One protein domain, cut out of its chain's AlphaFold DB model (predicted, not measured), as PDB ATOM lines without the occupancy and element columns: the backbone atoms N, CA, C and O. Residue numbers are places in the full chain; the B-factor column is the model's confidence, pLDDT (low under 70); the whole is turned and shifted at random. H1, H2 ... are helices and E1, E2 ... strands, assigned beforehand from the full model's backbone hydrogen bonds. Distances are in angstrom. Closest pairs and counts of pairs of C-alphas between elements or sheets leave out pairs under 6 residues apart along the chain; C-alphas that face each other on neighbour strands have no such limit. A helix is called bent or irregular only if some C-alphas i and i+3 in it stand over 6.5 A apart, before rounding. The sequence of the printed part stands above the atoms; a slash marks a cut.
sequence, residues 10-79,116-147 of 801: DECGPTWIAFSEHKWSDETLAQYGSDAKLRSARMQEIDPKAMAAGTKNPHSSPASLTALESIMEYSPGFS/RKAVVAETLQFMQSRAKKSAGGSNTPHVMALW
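What this domain is: This is residues 10 to 79 and 116 to 147 of the 801 residues of an uncharacterized protein of Iodobacter sp. H11R3 (UniProt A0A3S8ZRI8). Look for a loose, flat slab with two small two-stranded ladders, E1 with E2 and E3 with E4, in its middle; helices H1 and H2 make a corner at one end, and H4 and H5 pack together at the other. Short H3 sits between the ladders, and residues 21 to 28 and 33 to 38 stick out. You have 102 printed residues with five named helices and four named strands, in the order E1 H1 H2 E2 H3 E3 H4 H5 E4, both sheets antiparallel, class mixed. The radius of gyration of the C-alphas is 16.1 A and the spans are 43 by 41 by 22 A.

Where its parts are: Find C-alpha 15 at (123.033, 174.400, 201.558), where E1 runs to residue 17. Next come H1, residues 26 to 34, 12.3 A, H2, 36 to 42, E2, 44 to 46, H3, 48 to 52, E3, 60 to 62, and H4, 65 to 69. Beyond the cut, H5, residues 117 to 130, runs 20.9 A and is irregular: C-alphas 118 and 121 are 8.1 A apart. E4, residues 142 to 144, ends at C-alpha 144 (117.833, 185.863, 196.653).

How they stand to each other: Between E1 and E2, N 15 and O 46 are 2.9 A apart. H1 and H2 only just touch, only at the corner, with 3 pairs of C-alphas within 8 A, closest Tyr 32 and Arg 39, 5.1 A. Between E3 and E4, N 143 and O 61 are 2.8 A apart. H4 and H5 touch, closest C-alphas Leu 65 and Val 120, 6.6 A. O i to N i+4 pairs are within hydrogen-bond range throughout H1 to H4, and 8 of 10 in H5.

The domain as a whole: Residues 80 to 115 are not printed; C-alphas 79 and 116 are 9.9 A apart. H5 to E4 is a long link. No printed residue is under pLDDT 70.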
ATOM      1  N   ASP A  10     116.162 174.862 210.485       88.50
ATOM      2  CA  ASP A  10     116.884 174.592 211.726       88.50
ATOM      3  C   ASP A  10     117.585 173.225 211.761       88.50
ATOM      4  O   ASP A  10     118.567 173.077 212.493       88.50
ATOM      5  N   GLU A  11     117.128 172.272 210.945       89.94
ATOM      6  CA  GLU A  11     117.756 170.958 210.752       89.94
ATOM      7  C   GLU A  11     118.725 170.931 209.555       89.94
ATOM      8  O   GLU A  11     119.400 169.926 209.320       89.94
ATOM      9  N   CYS A  12     118.811 172.015 208.776       88.69
ATOM     10  CA  CYS A  12     119.685 172.095 207.611       88.69
ATOM     11  C   CYS A  12     121.094 172.583 207.982       88.69
ATOM     12  O   CYS A  12     121.261 173.551 208.722       88.69
ATOM     13  N   GLY A  13     122.113 171.943 207.403       87.38
ATOM     14  CA  GLY A  13     123.473 172.485 207.349       87.38
ATOM     15  C   GLY A  13     123.658 173.487 206.197       87.38
ATOM     16  O   GLY A  13     122.672 173.890 205.564       87.38
ATOM     17  N   PRO A  14     124.917 173.854 205.879       88.75
ATOM     18  CA  PRO A  14     125.237 174.614 204.676       88.75
ATOM     19  C   PRO A  14     124.557 173.999 203.452       88.75
ATOM     20  O   PRO A  14     124.616 172.788 203.232       88.75
ATOM     21  N   THR A  15     123.847 174.829 202.696       91.81
ATOM     22  CA  THR A  15     123.033 174.400 201.558       91.81
ATOM     23  C   THR A  15     123.461 175.187 200.329       91.81
ATOM     24  O   THR A  15     123.632 176.397 200.398       91.81
ATOM     25  N   TRP A  16     123.620 174.520 199.189       92.62
ATOM     26  CA  TRP A  16     124.039 175.161 197.944       92.62
ATOM     27  C   TRP A  16     122.867 175.254 196.978       92.62
ATOM     28  O   TRP A  16     122.136 174.285 196.777       92.62
ATOM     29  N   ILE A  17     122.690 176.430 196.380       92.50
ATOM     30  CA  ILE A  17     121.630 176.698 195.412       92.50
ATOM     31  C   ILE A  17     122.253 177.116 194.085       92.50
ATOM     32  O   ILE A  17     123.144 177.964 194.035       92.50
ATOM     33  N   ALA A  18     121.739 176.554 192.996       92.88
ATOM     34  CA  ALA A  18     122.036 176.992 191.643       92.88
ATOM     35  C   ALA A  18     120.780 176.907 190.774       92.88
ATOM     36  O   ALA A  18     119.923 176.045 190.972       92.88
ATOM     37  N   PHE A  19     120.688 177.805 189.798       91.06
ATOM     38  CA  PHE A  19     119.728 177.696 188.709       91.06
ATOM     39  C   PHE A  19     120.398 177.025 187.511       91.06
ATOM     40  O   PHE A  19     121.512 177.399 187.147       91.06
ATOM     41  N   SER A  20     119.711 176.070 186.891       87.19
ATOM     42  CA  SER A  20     120.102 175.480 185.614       87.19
ATOM     43  C   SER A  20     118.855 175.298 184.756       87.19
ATOM     44  O   SER A  20     117.823 174.828 185.241       87.19
ATOM     45  N   GLU A  21     118.947 175.655 183.476       78.94
ATOM     46  CA  GLU A  21     117.870 175.402 182.513       78.94
ATOM     47  C   GLU A  21     117.759 173.909 182.144       78.94
ATOM     48  O   GLU A  21     116.710 173.451 181.683       78.94
ATOM     49  N   HIS A  22     118.821 173.133 182.397       80.31
ATOM     50  CA  HIS A  22     118.873 171.689 182.206       80.31
ATOM     51  C   HIS A  22     118.912 170.965 183.551       80.31
ATOM     52  O   HIS A  22     119.649 171.343 184.464       80.31
ATOM     53  N   LYS A  23     118.146 169.879 183.675       83.94
ATOM     54  CA  LYS A  23     118.273 168.991 184.832       83.94
ATOM     55  C   LYS A  23     119.686 168.401 184.834       83.94
ATOM     56  O   LYS A  23     120.071 167.786 183.845       83.94
ATOM     57  N   TRP A  24     120.405 168.555 185.941       87.69
ATOM     58  CA  TRP A  24     121.710 167.927 186.120       87.69
ATOM     59  C   TRP A  24     121.600 166.405 186.124       87.69
ATOM     60  O   TRP A  24     120.658 165.834 186.689       87.69
ATOM     61  N   SER A  25     122.570 165.773 185.474       88.00
ATOM     62  CA  SER A  25     122.753 164.330 185.496       88.00
ATOM     63  C   SER A  25     123.217 163.848 186.872       88.00
ATOM     64  O   SER A  25     123.721 164.630 187.686       88.00
ATOM     65  N   ASP A  26     123.042 162.554 187.143       91.44
ATOM     66  CA  ASP A  26     123.502 161.957 188.401       91.44
ATOM     67  C   ASP A  26     125.032 162.066 188.518       91.44
ATOM     68  O   ASP A  26     125.552 162.314 189.606       91.44
ATOM     69  N   GLU A  27     125.752 161.983 187.392       93.19
ATOM     70  CA  GLU A  27     127.197 162.206 187.328       93.19
ATOM     71  C   GLU A  27     127.571 163.645 187.706       93.19
ATOM     72  O   GLU A  27     128.461 163.853 188.531       93.19
ATOM     73  N   THR A  28     126.849 164.641 187.182       93.62
ATOM     74  CA  THR A  28     127.046 166.060 187.539       93.62
ATOM     75  C   THR A  28     126.795 166.299 189.031       93.62
ATOM     76  O   THR A  28     127.582 166.963 189.708       93.62
ATOM     77  N   LEU A  29     125.722 165.722 189.585       94.25
ATOM     78  CA  LEU A  29     125.415 165.813 191.016       94.25
ATOM     79  C   LEU A  29     126.506 165.164 191.878       94.25
ATOM     80  O   LEU A  29     126.924 165.747 192.881       94.25
ATOM     81  N   ALA A  30     127.002 163.990 191.483       95.75
ATOM     82  CA  ALA A  30     128.097 163.310 192.168       95.75
ATOM     83  C   ALA A  30     129.411 164.110 192.095       95.75
ATOM     84  O   ALA A  30     130.135 164.214 193.093       95.75
ATOM     85  N   GLN A  31     129.700 164.731 190.947       94.56
ATOM     86  CA  GLN A  31     130.864 165.594 190.759       94.56
ATOM     87  C   GLN A  31     130.797 166.812 191.685       94.56
ATOM     88  O   GLN A  31     131.736 167.068 192.436       94.56
ATOM     89  N   TYR A  32     129.663 167.515 191.725       95.62
ATOM     90  CA  TYR A  32     129.476 168.619 192.663       95.62
ATOM     91  C   TYR A  32     129.488 168.174 194.126       95.62
ATOM     92  O   TYR A  32     129.903 168.950 194.983       95.62
ATOM     93  N   GLY A  33     129.060 166.950 194.444       93.94
ATOM     94  CA  GLY A  33     129.160 166.389 195.794       93.94
ATOM     95  C   GLY A  33     130.611 166.177 196.243       93.94
ATOM     96  O   GLY A  33     130.960 166.504 197.379       93.94
ATOM     97  N   SER A  34     131.459 165.688 195.337       95.38
ATOM     98  CA  SER A  34     132.855 165.323 195.611       95.38
ATOM     99  C   SER A  34     133.862 166.471 195.448       95.38
ATOM    100  O   SER A  34     134.864 166.495 196.162       95.38
ATOM    101  N   ASP A  35     133.596 167.455 194.586       95.62
ATOM    102  CA  ASP A  35     134.480 168.599 194.345       95.62
ATOM    103  C   ASP A  35     133.942 169.884 194.998       95.62
ATOM    104  O   ASP A  35     133.124 170.625 194.444       95.62
ATOM    105  N   ALA A  36     134.446 170.181 196.199       94.31
ATOM    106  CA  ALA A  36     134.060 171.374 196.950       94.31
ATOM    107  C   ALA A  36     134.465 172.690 196.260       94.31
ATOM    108  O   ALA A  36     133.773 173.698 196.425       94.31
ATOM    109  N   LYS A  37     135.565 172.704 195.490       94.56
ATOM    110  CA  LYS A  37     136.014 173.910 194.780       94.56
ATOM    111  C   LYS A  37     135.081 174.202 193.617       94.56
ATOM    112  O   LYS A  37     134.618 175.331 193.484       94.56
ATOM    113  N   LEU A  38     134.765 173.179 192.826       93.12
ATOM    114  CA  LEU A  38     133.830 173.284 191.714       93.12
ATOM    115  C   LEU A  38     132.430 173.690 192.202       93.12
ATOM    116  O   LEU A  38     131.831 174.614 191.655       93.12
ATOM    117  N   ARG A  39     131.950 173.073 193.290       94.56
ATOM    118  CA  ARG A  39     130.669 173.426 193.919       94.56
ATOM    119  C   ARG A  39     130.620 174.891 194.358       94.56
ATOM    120  O   ARG A  39     129.641 175.566 194.065       94.56
ATOM    121  N   SER A  40     131.671 175.388 195.009       92.62
ATOM    122  CA  SER A  40     131.723 176.774 195.506       92.62
ATOM    123  C   SER A  40     131.897 177.812 194.391       92.62
ATOM    124  O   SER A  40     131.489 178.956 194.550       92.62
ATOM    125  N   ALA A  41     132.495 177.427 193.260       93.44
ATOM    126  CA  ALA A  41     132.608 178.287 192.084       93.44
ATOM    127  C   ALA A  41     131.269 178.425 191.337       93.44
ATOM    128  O   ALA A  41     130.946 179.492 190.816       93.44
ATOM    129  N   ARG A  42     130.471 177.348 191.305       93.50
ATOM    130  CA  ARG A  42     129.211 177.284 190.557       93.50
ATOM    131  C   ARG A  42     127.975 177.717 191.345       93.50
ATOM    132  O   ARG A  42     127.054 178.297 190.760       93.50
ATOM    133  N   MET A  43     127.896 177.335 192.615       94.69
ATOM    134  CA  MET A  43     126.680 177.420 193.421       94.69
ATOM    135  C   MET A  43     126.793 178.494 194.496       94.69
ATOM    136  O   MET A  43     127.867 178.782 195.012       94.69
ATOM    137  N   GLN A  44     125.646 179.039 194.878       94.56
ATOM    138  CA  GLN A  44     125.537 180.023 195.940       94.56
ATOM    139  C   GLN A  44     125.266 179.297 197.255       94.56
ATOM    140  O   GLN A  44     124.221 178.663 197.419       94.56
ATOM    141  N   GLU A  45     126.218 179.368 198.180       93.62
ATOM    142  CA  GLU A  45     126.062 178.808 199.519       93.62
ATOM    143  C   GLU A  45     125.121 179.674 200.361       93.62
ATOM    144  O   GLU A  45     125.243 180.903 200.422       93.62
ATOM    145  N   ILE A  46     124.187 179.017 201.036       93.75
ATOM    146  CA  ILE A  46     123.276 179.599 202.007       93.75
ATOM    147  C   ILE A  46     123.359 178.854 203.338       93.75
ATOM    148  O   ILE A  46     123.647 177.658 203.392       93.75
ATOM    149  N   ASP A  47     123.041 179.573 204.409       93.69
ATOM    150  CA  ASP A  47     122.824 179.011 205.740       93.69
ATOM    151  C   ASP A  47     121.330 179.158 206.063       93.69
ATOM    152  O   ASP A  47     120.893 180.244 206.467       93.69
ATOM    153  N   PRO A  48     120.516 178.108 205.837       94.12
ATOM    154  CA  PRO A  48     119.077 178.187 206.050       94.12
ATOM    155  C   PRO A  48     118.711 178.561 207.486       94.12
ATOM    156  O   PRO A  48     117.768 179.329 207.687       94.12
ATOM    157  N   LYS A  49     119.463 178.070 208.477       93.75
ATOM    158  CA  LYS A  49     119.204 178.326 209.895       93.75
ATOM    159  C   LYS A  49     119.463 179.787 210.242       93.75
ATOM    160  O   LYS A  49     118.602 180.434 210.841       93.75
ATOM    161  N   ALA A  50     120.613 180.325 209.839       93.75
ATOM    162  CA  ALA A  50     120.945 181.727 210.073       93.75
ATOM    163  C   ALA A  50     119.999 182.666 209.308       93.75
ATOM    164  O   ALA A  50     119.507 183.643 209.872       93.75
ATOM    165  N   MET A  51     119.672 182.348 208.053       94.00
ATOM    166  CA  MET A  51     118.717 183.132 207.262       94.00
ATOM    167  C   MET A  51     117.310 183.095 207.865       94.00
ATOM    168  O   MET A  51     116.654 184.129 207.958       94.00
ATOM    169  N   ALA A  52     116.841 181.947 208.360       92.75
ATOM    170  CA  ALA A  52     115.555 181.858 209.050       92.75
ATOM    171  C   ALA A  52     115.494 182.766 210.295       92.75
ATOM    172  O   ALA A  52     114.436 183.333 210.583       92.75
ATOM    173  N   ALA A  53     116.628 182.962 210.976       92.44
ATOM    174  CA  ALA A  53     116.782 183.890 212.098       92.44
ATOM    175  C   ALA A  53     116.915 185.373 211.687       92.44
ATOM    176  O   ALA A  53     116.919 186.241 212.555       92.44
ATOM    177  N   GLY A  54     116.984 185.682 210.386       92.00
ATOM    178  CA  GLY A  54     117.076 187.050 209.860       92.00
ATOM    179  C   GLY A  54     118.482 187.492 209.452       92.00
ATOM    180  O   GLY A  54     118.659 188.639 209.038       92.00
ATOM    181  N   THR A  55     119.479 186.610 209.534       93.19
ATOM    182  CA  THR A  55     120.854 186.925 209.135       93.19
ATOM    183  C   THR A  55     120.964 187.055 207.621       93.19
ATOM    184  O   THR A  55     120.583 186.157 206.871       93.19
ATOM    185  N   LYS A  56     121.559 188.161 207.167       88.69
ATOM    186  CA  LYS A  56     121.866 188.383 205.753       88.69
ATOM    187  C   LYS A  56     122.951 187.407 205.276       88.69
ATOM    188  O   LYS A  56     123.987 187.272 205.917       88.69
ATOM    189  N   ASN A  57     122.742 186.794 204.115       88.38
ATOM    190  CA  ASN A  57     123.751 186.009 203.400       88.38
ATOM    191  C   ASN A  57     124.341 186.845 202.235       88.38
ATOM    192  O   ASN A  57     123.651 187.736 201.738       88.38
ATOM    193  N   PRO A  58     125.584 186.596 201.768       87.88
ATOM    194  CA  PRO A  58     126.202 187.356 200.671       87.88
ATOM    195  C   PRO A  58     125.368 187.463 199.384       87.88
ATOM    196  O   PRO A  58     125.538 188.408 198.616       87.88
ATOM    197  N   HIS A  59     124.458 186.516 199.151       87.38
ATOM    198  CA  HIS A  59     123.647 186.412 197.939       87.38
ATOM    199  C   HIS A  59     122.161 186.731 198.141       87.38
ATOM    200  O   HIS A  59     121.375 186.660 197.192       87.38
ATOM    201  N   SER A  60     121.751 187.059 199.365       90.44
ATOM    202  CA  SER A  60     120.349 187.288 199.701       90.44
ATOM    203  C   SER A  60     120.172 188.478 200.640       90.44
ATOM    204  O   SER A  60     121.123 189.103 201.112       90.44
ATOM    205  N   SER A  61     118.928 188.868 200.879       92.56
ATOM    206  CA  SER A  61     118.575 189.864 201.888       92.56
ATOM    207  C   SER A  61     117.221 189.527 202.504       92.56
ATOM    208  O   SER A  61     116.375 188.964 201.800       92.56
ATOM    209  N   PRO A  62     116.988 189.869 203.785       95.25
ATOM    210  CA  PRO A  62     115.663 189.768 204.379       95.25
ATOM    211  C   PRO A  62     114.624 190.467 203.499       95.25
ATOM    212  O   PRO A  62     114.843 191.581 203.013       95.25
ATOM    213  N   ALA A  63     113.502 189.796 203.260       94.62
ATOM    214  CA  ALA A  63     112.453 190.324 202.411       94.62
ATOM    215  C   ALA A  63     111.800 191.539 203.082       94.62
ATOM    216  O   ALA A  63     111.344 191.487 204.222       94.62
ATOM    217  N   SER A  64     111.754 192.638 202.343       95.12
ATOM    218  CA  SER A  64     111.129 193.902 202.718       95.12
ATOM    219  C   SER A  64     110.576 194.560 201.458       95.12
ATOM    220  O   SER A  64     110.914 194.137 200.350       95.12
ATOM    221  N   LEU A  65     109.752 195.601 201.612       94.81
ATOM    222  CA  LEU A  65     109.272 196.385 200.469       94.81
ATOM    223  C   LEU A  65     110.457 196.915 199.653       94.81
ATOM    224  O   LEU A  65     110.551 196.625 198.467       94.81
ATOM    225  N   THR A  66     111.434 197.544 200.312       94.25
ATOM    226  CA  THR A  66     112.641 198.080 199.663       94.25
ATOM    227  C   THR A  66     113.472 196.998 198.968       94.25
ATOM    228  O   THR A  66     113.948 197.204 197.854       94.25
ATOM    229  N   ALA A  67     113.641 195.823 199.590       93.44
ATOM    230  CA  ALA A  67     114.371 194.720 198.967       93.44
ATOM    231  C   ALA A  67     113.655 194.200 197.712       93.44
ATOM    232  O   ALA A  67     114.308 193.938 196.705       93.44
ATOM    233  N   LEU A  68     112.324 194.085 197.743       93.88
ATOM    234  CA  LEU A  68     111.542 193.690 196.574       93.88
ATOM    235  C   LEU A  68     111.583 194.769 195.488       93.88
ATOM    236  O   LEU A  68     111.859 194.437 194.345       93.88
ATOM    237  N   GLU A  69     111.401 196.044 195.823       94.38
ATOM    238  CA  GLU A  69     111.451 197.171 194.872       94.38
ATOM    239  C   GLU A  69     112.822 197.349 194.198       94.38
ATOM    240  O   GLU A  69     112.910 197.949 193.124       94.38
ATOM    241  N   SER A  70     113.890 196.791 194.783       91.38
ATOM    242  CA  SER A  70     115.214 196.721 194.149       91.38
ATOM    243  C   SER A  70     115.281 195.724 192.981       91.38
ATOM    244  O   SER A  70     116.163 195.816 192.126       91.38
ATOM    245  N   ILE A  71     114.338 194.779 192.908       91.50
ATOM    246  CA  ILE A  71     114.215 193.813 191.817       91.50
ATOM    247  C   ILE A  71     113.527 194.502 190.641       91.50
ATOM    248  O   ILE A  71     112.435 195.051 190.786       91.50
ATOM    249  N   MET A  72     114.117 194.391 189.450       90.75
ATOM    250  CA  MET A  72     113.636 195.044 188.226       90.75
ATOM    251  C   MET A  72     112.119 194.911 188.001       90.75
ATOM    252  O   MET A  72     111.457 195.912 187.758       90.75
ATOM    253  N   GLU A  73     111.541 193.710 188.135       89.81
ATOM    254  CA  GLU A  73     110.099 193.499 187.916       89.81
ATOM    255  C   GLU A  73     109.211 194.272 188.907       89.81
ATOM    256  O   GLU A  73     108.106 194.680 188.551       89.81
ATOM    257  N   TYR A  74     109.670 194.476 190.139       92.31
ATOM    258  CA  TYR A  74     108.927 195.144 191.211       92.31
ATOM    259  C   TYR A  74     109.247 196.638 191.313       92.31
ATOM    260  O   TYR A  74     108.521 197.368 191.983       92.31
ATOM    261  N   SER A  75     110.302 197.098 190.638       92.75
ATOM    262  CA  SER A  75     110.758 198.480 190.712       92.75
ATOM    263  C   SER A  75     109.693 199.465 190.206       92.75
ATOM    264  O   SER A  75     109.172 199.291 189.096       92.75
ATOM    265  N   PRO A  76     109.391 200.547 190.953       90.75
ATOM    266  CA  PRO A  76     108.419 201.557 190.530       90.75
ATOM    267  C   PRO A  76     108.765 202.218 189.187       90.75
ATOM    268  O   PRO A  76     107.870 202.524 188.394       90.75
ATOM    269  N   GLY A  77     110.064 202.409 188.927       89.44
ATOM    270  CA  GLY A  77     110.584 203.061 187.723       89.44
ATOM    271  C   GLY A  77     110.686 202.155 186.496       89.44
ATOM    272  O   GLY A  77     110.951 202.652 185.403       89.44
ATOM    273  N   PHE A  78     110.474 200.844 186.646       90.81
ATOM    274  CA  PHE A  78     110.580 199.908 185.535       90.81
ATOM    275  C   PHE A  78     109.291 199.851 184.700       90.81
ATOM    276  O   PHE A  78     108.161 199.854 185.207       90.81
ATOM    277  N   SER A  79     109.467 199.766 183.384       88.88
ATOM    278  CA  SER A  79     108.405 199.538 182.410       88.88
ATOM    279  C   SER A  79     108.849 198.515 181.373       88.88
ATOM    280  O   SER A  79     109.955 198.595 180.843       88.88
ATOM    281  N   ARG A 116     105.616 193.735 188.089       90.56
ATOM    282  CA  ARG A 116     104.975 193.333 189.347       90.56
ATOM    283  C   ARG A 116     104.917 194.469 190.374       90.56
ATOM    284  O   ARG A 116     104.564 194.232 191.523       90.56
ATOM    285  N   LYS A 117     105.211 195.708 189.967       89.31
ATOM    286  CA  LYS A 117     105.206 196.894 190.845       89.31
ATOM    287  C   LYS A 117     103.895 197.133 191.605       89.31
ATOM    288  O   LYS A 117     103.914 197.699 192.684       89.31
ATOM    289  N   ALA A 118     102.763 196.682 191.062       91.12
ATOM    290  CA  ALA A 118     101.460 196.821 191.712       91.12
ATOM    291  C   ALA A 118     101.188 195.766 192.799       91.12
ATOM    292  O   ALA A 118     100.182 195.885 193.478       91.12
ATOM    293  N   VAL A 119     102.039 194.738 192.932       92.94
ATOM    294  CA  VAL A 119     101.804 193.593 193.834       92.94
ATOM    295  C   VAL A 119     102.940 193.365 194.842       92.94
ATOM    296  O   VAL A 119     103.147 192.248 195.327       92.94
ATOM    297  N   VAL A 120     103.754 194.392 195.116       93.75
ATOM    298  CA  VAL A 120     104.930 194.299 196.006       93.75
ATOM    299  C   VAL A 120     104.499 193.943 197.434       93.75
ATOM    300  O   VAL A 120     105.062 193.029 198.040       93.75
ATOM    301  N   ALA A 121     103.485 194.638 197.956       95.19
ATOM    302  CA  ALA A 121     102.993 194.449 199.317       95.19
ATOM    303  C   ALA A 121     102.351 193.066 199.498       95.19
ATOM    304  O   ALA A 121     102.656 192.359 200.458       95.19
ATOM    305  N   GLU A 122     101.542 192.637 198.532       95.12
ATOM    306  CA  GLU A 122     100.908 191.320 198.492       95.12
ATOM    307  C   GLU A 122     101.955 190.206 198.412       95.12
ATOM    308  O   GLU A 122     101.825 189.179 199.076       95.12
ATOM    309  N   THR A 123     103.028 190.417 197.645       93.62
ATOM    310  CA  THR A 123     104.146 189.470 197.557       93.62
ATOM    311  C   THR A 123     104.861 189.341 198.900       93.62
ATOM    312  O   THR A 123     105.097 188.223 199.361       93.62
ATOM    313  N   LEU A 124     105.160 190.459 199.570       95.00
ATOM    314  CA  LEU A 124     105.774 190.439 200.898       95.00
ATOM    315  C   LEU A 124     104.873 189.738 201.925       95.00
ATOM    316  O   LEU A 124     105.341 188.879 202.674       95.00
ATOM    317  N   GLN A 125     103.578 190.056 201.926       95.25
ATOM    318  CA  GLN A 125     102.596 189.427 202.806       95.25
ATOM    319  C   GLN A 125     102.499 187.918 202.546       95.25
ATOM    320  O   GLN A 125     102.442 187.123 203.489       95.25
ATOM    321  N   PHE A 126     102.544 187.500 201.278       93.12
ATOM    322  CA  PHE A 126     102.587 186.090 200.911       93.12
ATOM    323  C   PHE A 126     103.836 185.410 201.488       93.12
ATOM    324  O   PHE A 126     103.709 184.390 202.167       93.12
ATOM    325  N   MET A 127     105.025 186.000 201.316       93.25
ATOM    326  CA  MET A 127     106.280 185.466 201.864       93.25
ATOM    327  C   MET A 127     106.240 185.350 203.397       93.25
ATOM    328  O   MET A 127     106.613 184.314 203.944       93.25
ATOM    329  N   GLN A 128     105.733 186.371 204.093       93.44
ATOM    330  CA  GLN A 128     105.585 186.370 205.553       93.44
ATOM    331  C   GLN A 128     104.579 185.318 206.033       93.44
ATOM    332  O   GLN A 128     104.810 184.655 207.042       93.44
ATOM    333  N   SER A 129     103.475 185.115 205.307       91.75
ATOM    334  CA  SER A 129     102.480 184.105 205.683       91.75
ATOM    335  C   SER A 129     103.037 182.680 205.597       91.75
ATOM    336  O   SER A 129     102.750 181.868 206.476       91.75
ATOM    337  N   ARG A 130     103.893 182.396 204.604       90.19
ATOM    338  CA  ARG A 130     104.598 181.111 204.460       90.19
ATOM    339  C   ARG A 130     105.715 180.911 205.487       90.19
ATOM    340  O   ARG A 130     106.115 179.775 205.700       90.19
ATOM    341  N   ALA A 131     106.203 181.980 206.117       90.81
ATOM    342  CA  ALA A 131     107.268 181.911 207.116       90.81
ATOM    343  C   ALA A 131     106.770 181.621 208.547       90.81
ATOM    344  O   ALA A 131     107.587 181.392 209.444       90.81
ATOM    345  N   LYS A 132     105.450 181.619 208.780       90.25
ATOM    346  CA  LYS A 132     104.852 181.304 210.086       90.25
ATOM    347  C   LYS A 132     105.119 179.850 210.482       90.25
ATOM    348  O   LYS A 132     104.910 178.938 209.684       90.25
ATOM    349  N   LYS A 133     105.532 179.632 211.733       84.44
ATOM    350  CA  LYS A 133     105.771 178.294 212.296       84.44
ATOM    351  C   LYS A 133     104.479 177.698 212.848       84.44
ATOM    352  O   LYS A 133     103.652 178.415 213.408       84.44
ATOM    353  N   SER A 134     104.347 176.375 212.771       77.44
ATOM    354  CA  SER A 134     103.231 175.628 213.373       77.44
ATOM    355  C   SER A 134     103.175 175.761 214.901       77.44
ATOM    356  O   SER A 134     102.090 175.798 215.468       77.44
ATOM    357  N   ALA A 135     104.332 175.890 215.560       76.31
ATOM    358  CA  ALA A 135     104.463 176.017 217.015       76.31
ATOM    359  C   ALA A 135     104.330 177.463 217.554       76.31
ATOM    360  O   ALA A 135     104.548 177.696 218.739       76.31
ATOM    361  N   GLY A 136     103.992 178.439 216.702       76.56
ATOM    362  CA  GLY A 136     104.004 179.866 217.045       76.56
ATOM    363  C   GLY A 136     105.333 180.559 216.705       76.56
ATOM    364  O   GLY A 136     106.401 179.949 216.704       76.56
ATOM    365  N   GLY A 137     105.260 181.849 216.357       82.62
ATOM    366  CA  GLY A 137     106.390 182.632 215.831       82.62
ATOM    367  C   GLY A 137     106.528 182.586 214.300       82.62
ATOM    368  O   GLY A 137     105.758 181.925 213.601       82.62
ATOM    369  N   SER A 138     107.504 183.317 213.757       88.81
ATOM    370  CA  SER A 138     107.760 183.404 212.311       88.81
ATOM    371  C   SER A 138     109.254 183.369 212.023       88.81
ATOM    372  O   SER A 138     110.035 184.002 212.728       88.81
ATOM    373  N   ASN A 139     109.644 182.648 210.975       93.44
ATOM    374  CA  ASN A 139     110.954 182.812 210.350       93.44
ATOM    375  C   ASN A 139     111.000 184.121 209.547       93.44
ATOM    376  O   ASN A 139     109.961 184.724 209.251       93.44
ATOM    377  N   THR A 140     112.208 184.531 209.163       94.25
ATOM    378  CA  THR A 140     112.429 185.686 208.288       94.25
ATOM    379  C   THR A 140     112.527 185.238 206.825       94.25
ATOM    380  O   THR A 140     113.498 184.573 206.452       94.25
ATOM    381  N   PRO A 141     111.558 185.589 205.960       94.75
ATOM    382  CA  PRO A 141     111.669 185.300 204.536       94.75
ATOM    383  C   PRO A 141     112.802 186.119 203.906       94.75
ATOM    384  O   PRO A 141     113.090 187.233 204.338       94.75
ATOM    385  N   HIS A 142     113.427 185.579 202.862       93.94
ATOM    386  CA  HIS A 142     114.542 186.211 202.158       93.94
ATOM    387  C   HIS A 142     114.259 186.324 200.660       93.94
ATOM    388  O   HIS A 142     113.555 185.497 200.080       93.94
ATOM    389  N   VAL A 143     114.841 187.343 200.034       92.69
ATOM    390  CA  VAL A 143     114.946 187.486 198.580       92.69
ATOM    391  C   VAL A 143     116.376 187.141 198.185       92.69
ATOM    392  O   VAL A 143     117.321 187.644 198.788       92.69
ATOM    393  N   MET A 144     116.536 186.298 197.168       89.56
ATOM    394  CA  MET A 144     117.833 185.863 196.653       89.56
ATOM    395  C   MET A 144     117.869 186.036 195.134       89.56
ATOM    396  O   MET A 144     116.909 185.680 194.450       89.56
ATOM    397  N   ALA A 145     118.974 186.570 194.615       87.38
ATOM    398  CA  ALA A 145     119.233 186.625 193.180       87.38
ATOM    399  C   ALA A 145     120.013 185.370 192.768       87.38
ATOM    400  O   ALA A 145     121.133 185.162 193.237       87.38
ATOM    401  N   LEU A 146     119.413 184.536 191.915       90.38
ATOM    402  CA  LEU A 146     120.055 183.323 191.409       90.38
ATOM    403  C   LEU A 146     120.963 183.638 190.221       90.38
ATOM    404  O   LEU A 146     120.609 184.439 189.355       90.38
ATOM    405  N   TRP A 147     122.119 182.982 190.166       93.00
ATOM    406  CA  TRP A 147     123.017 183.062 189.017       93.00
ATOM    407  C   TRP A 147     122.463 182.281 187.822       93.00
ATOM    408  O   TRP A 147     122.425 181.052 187.842       93.00
TER     409      TRP A 147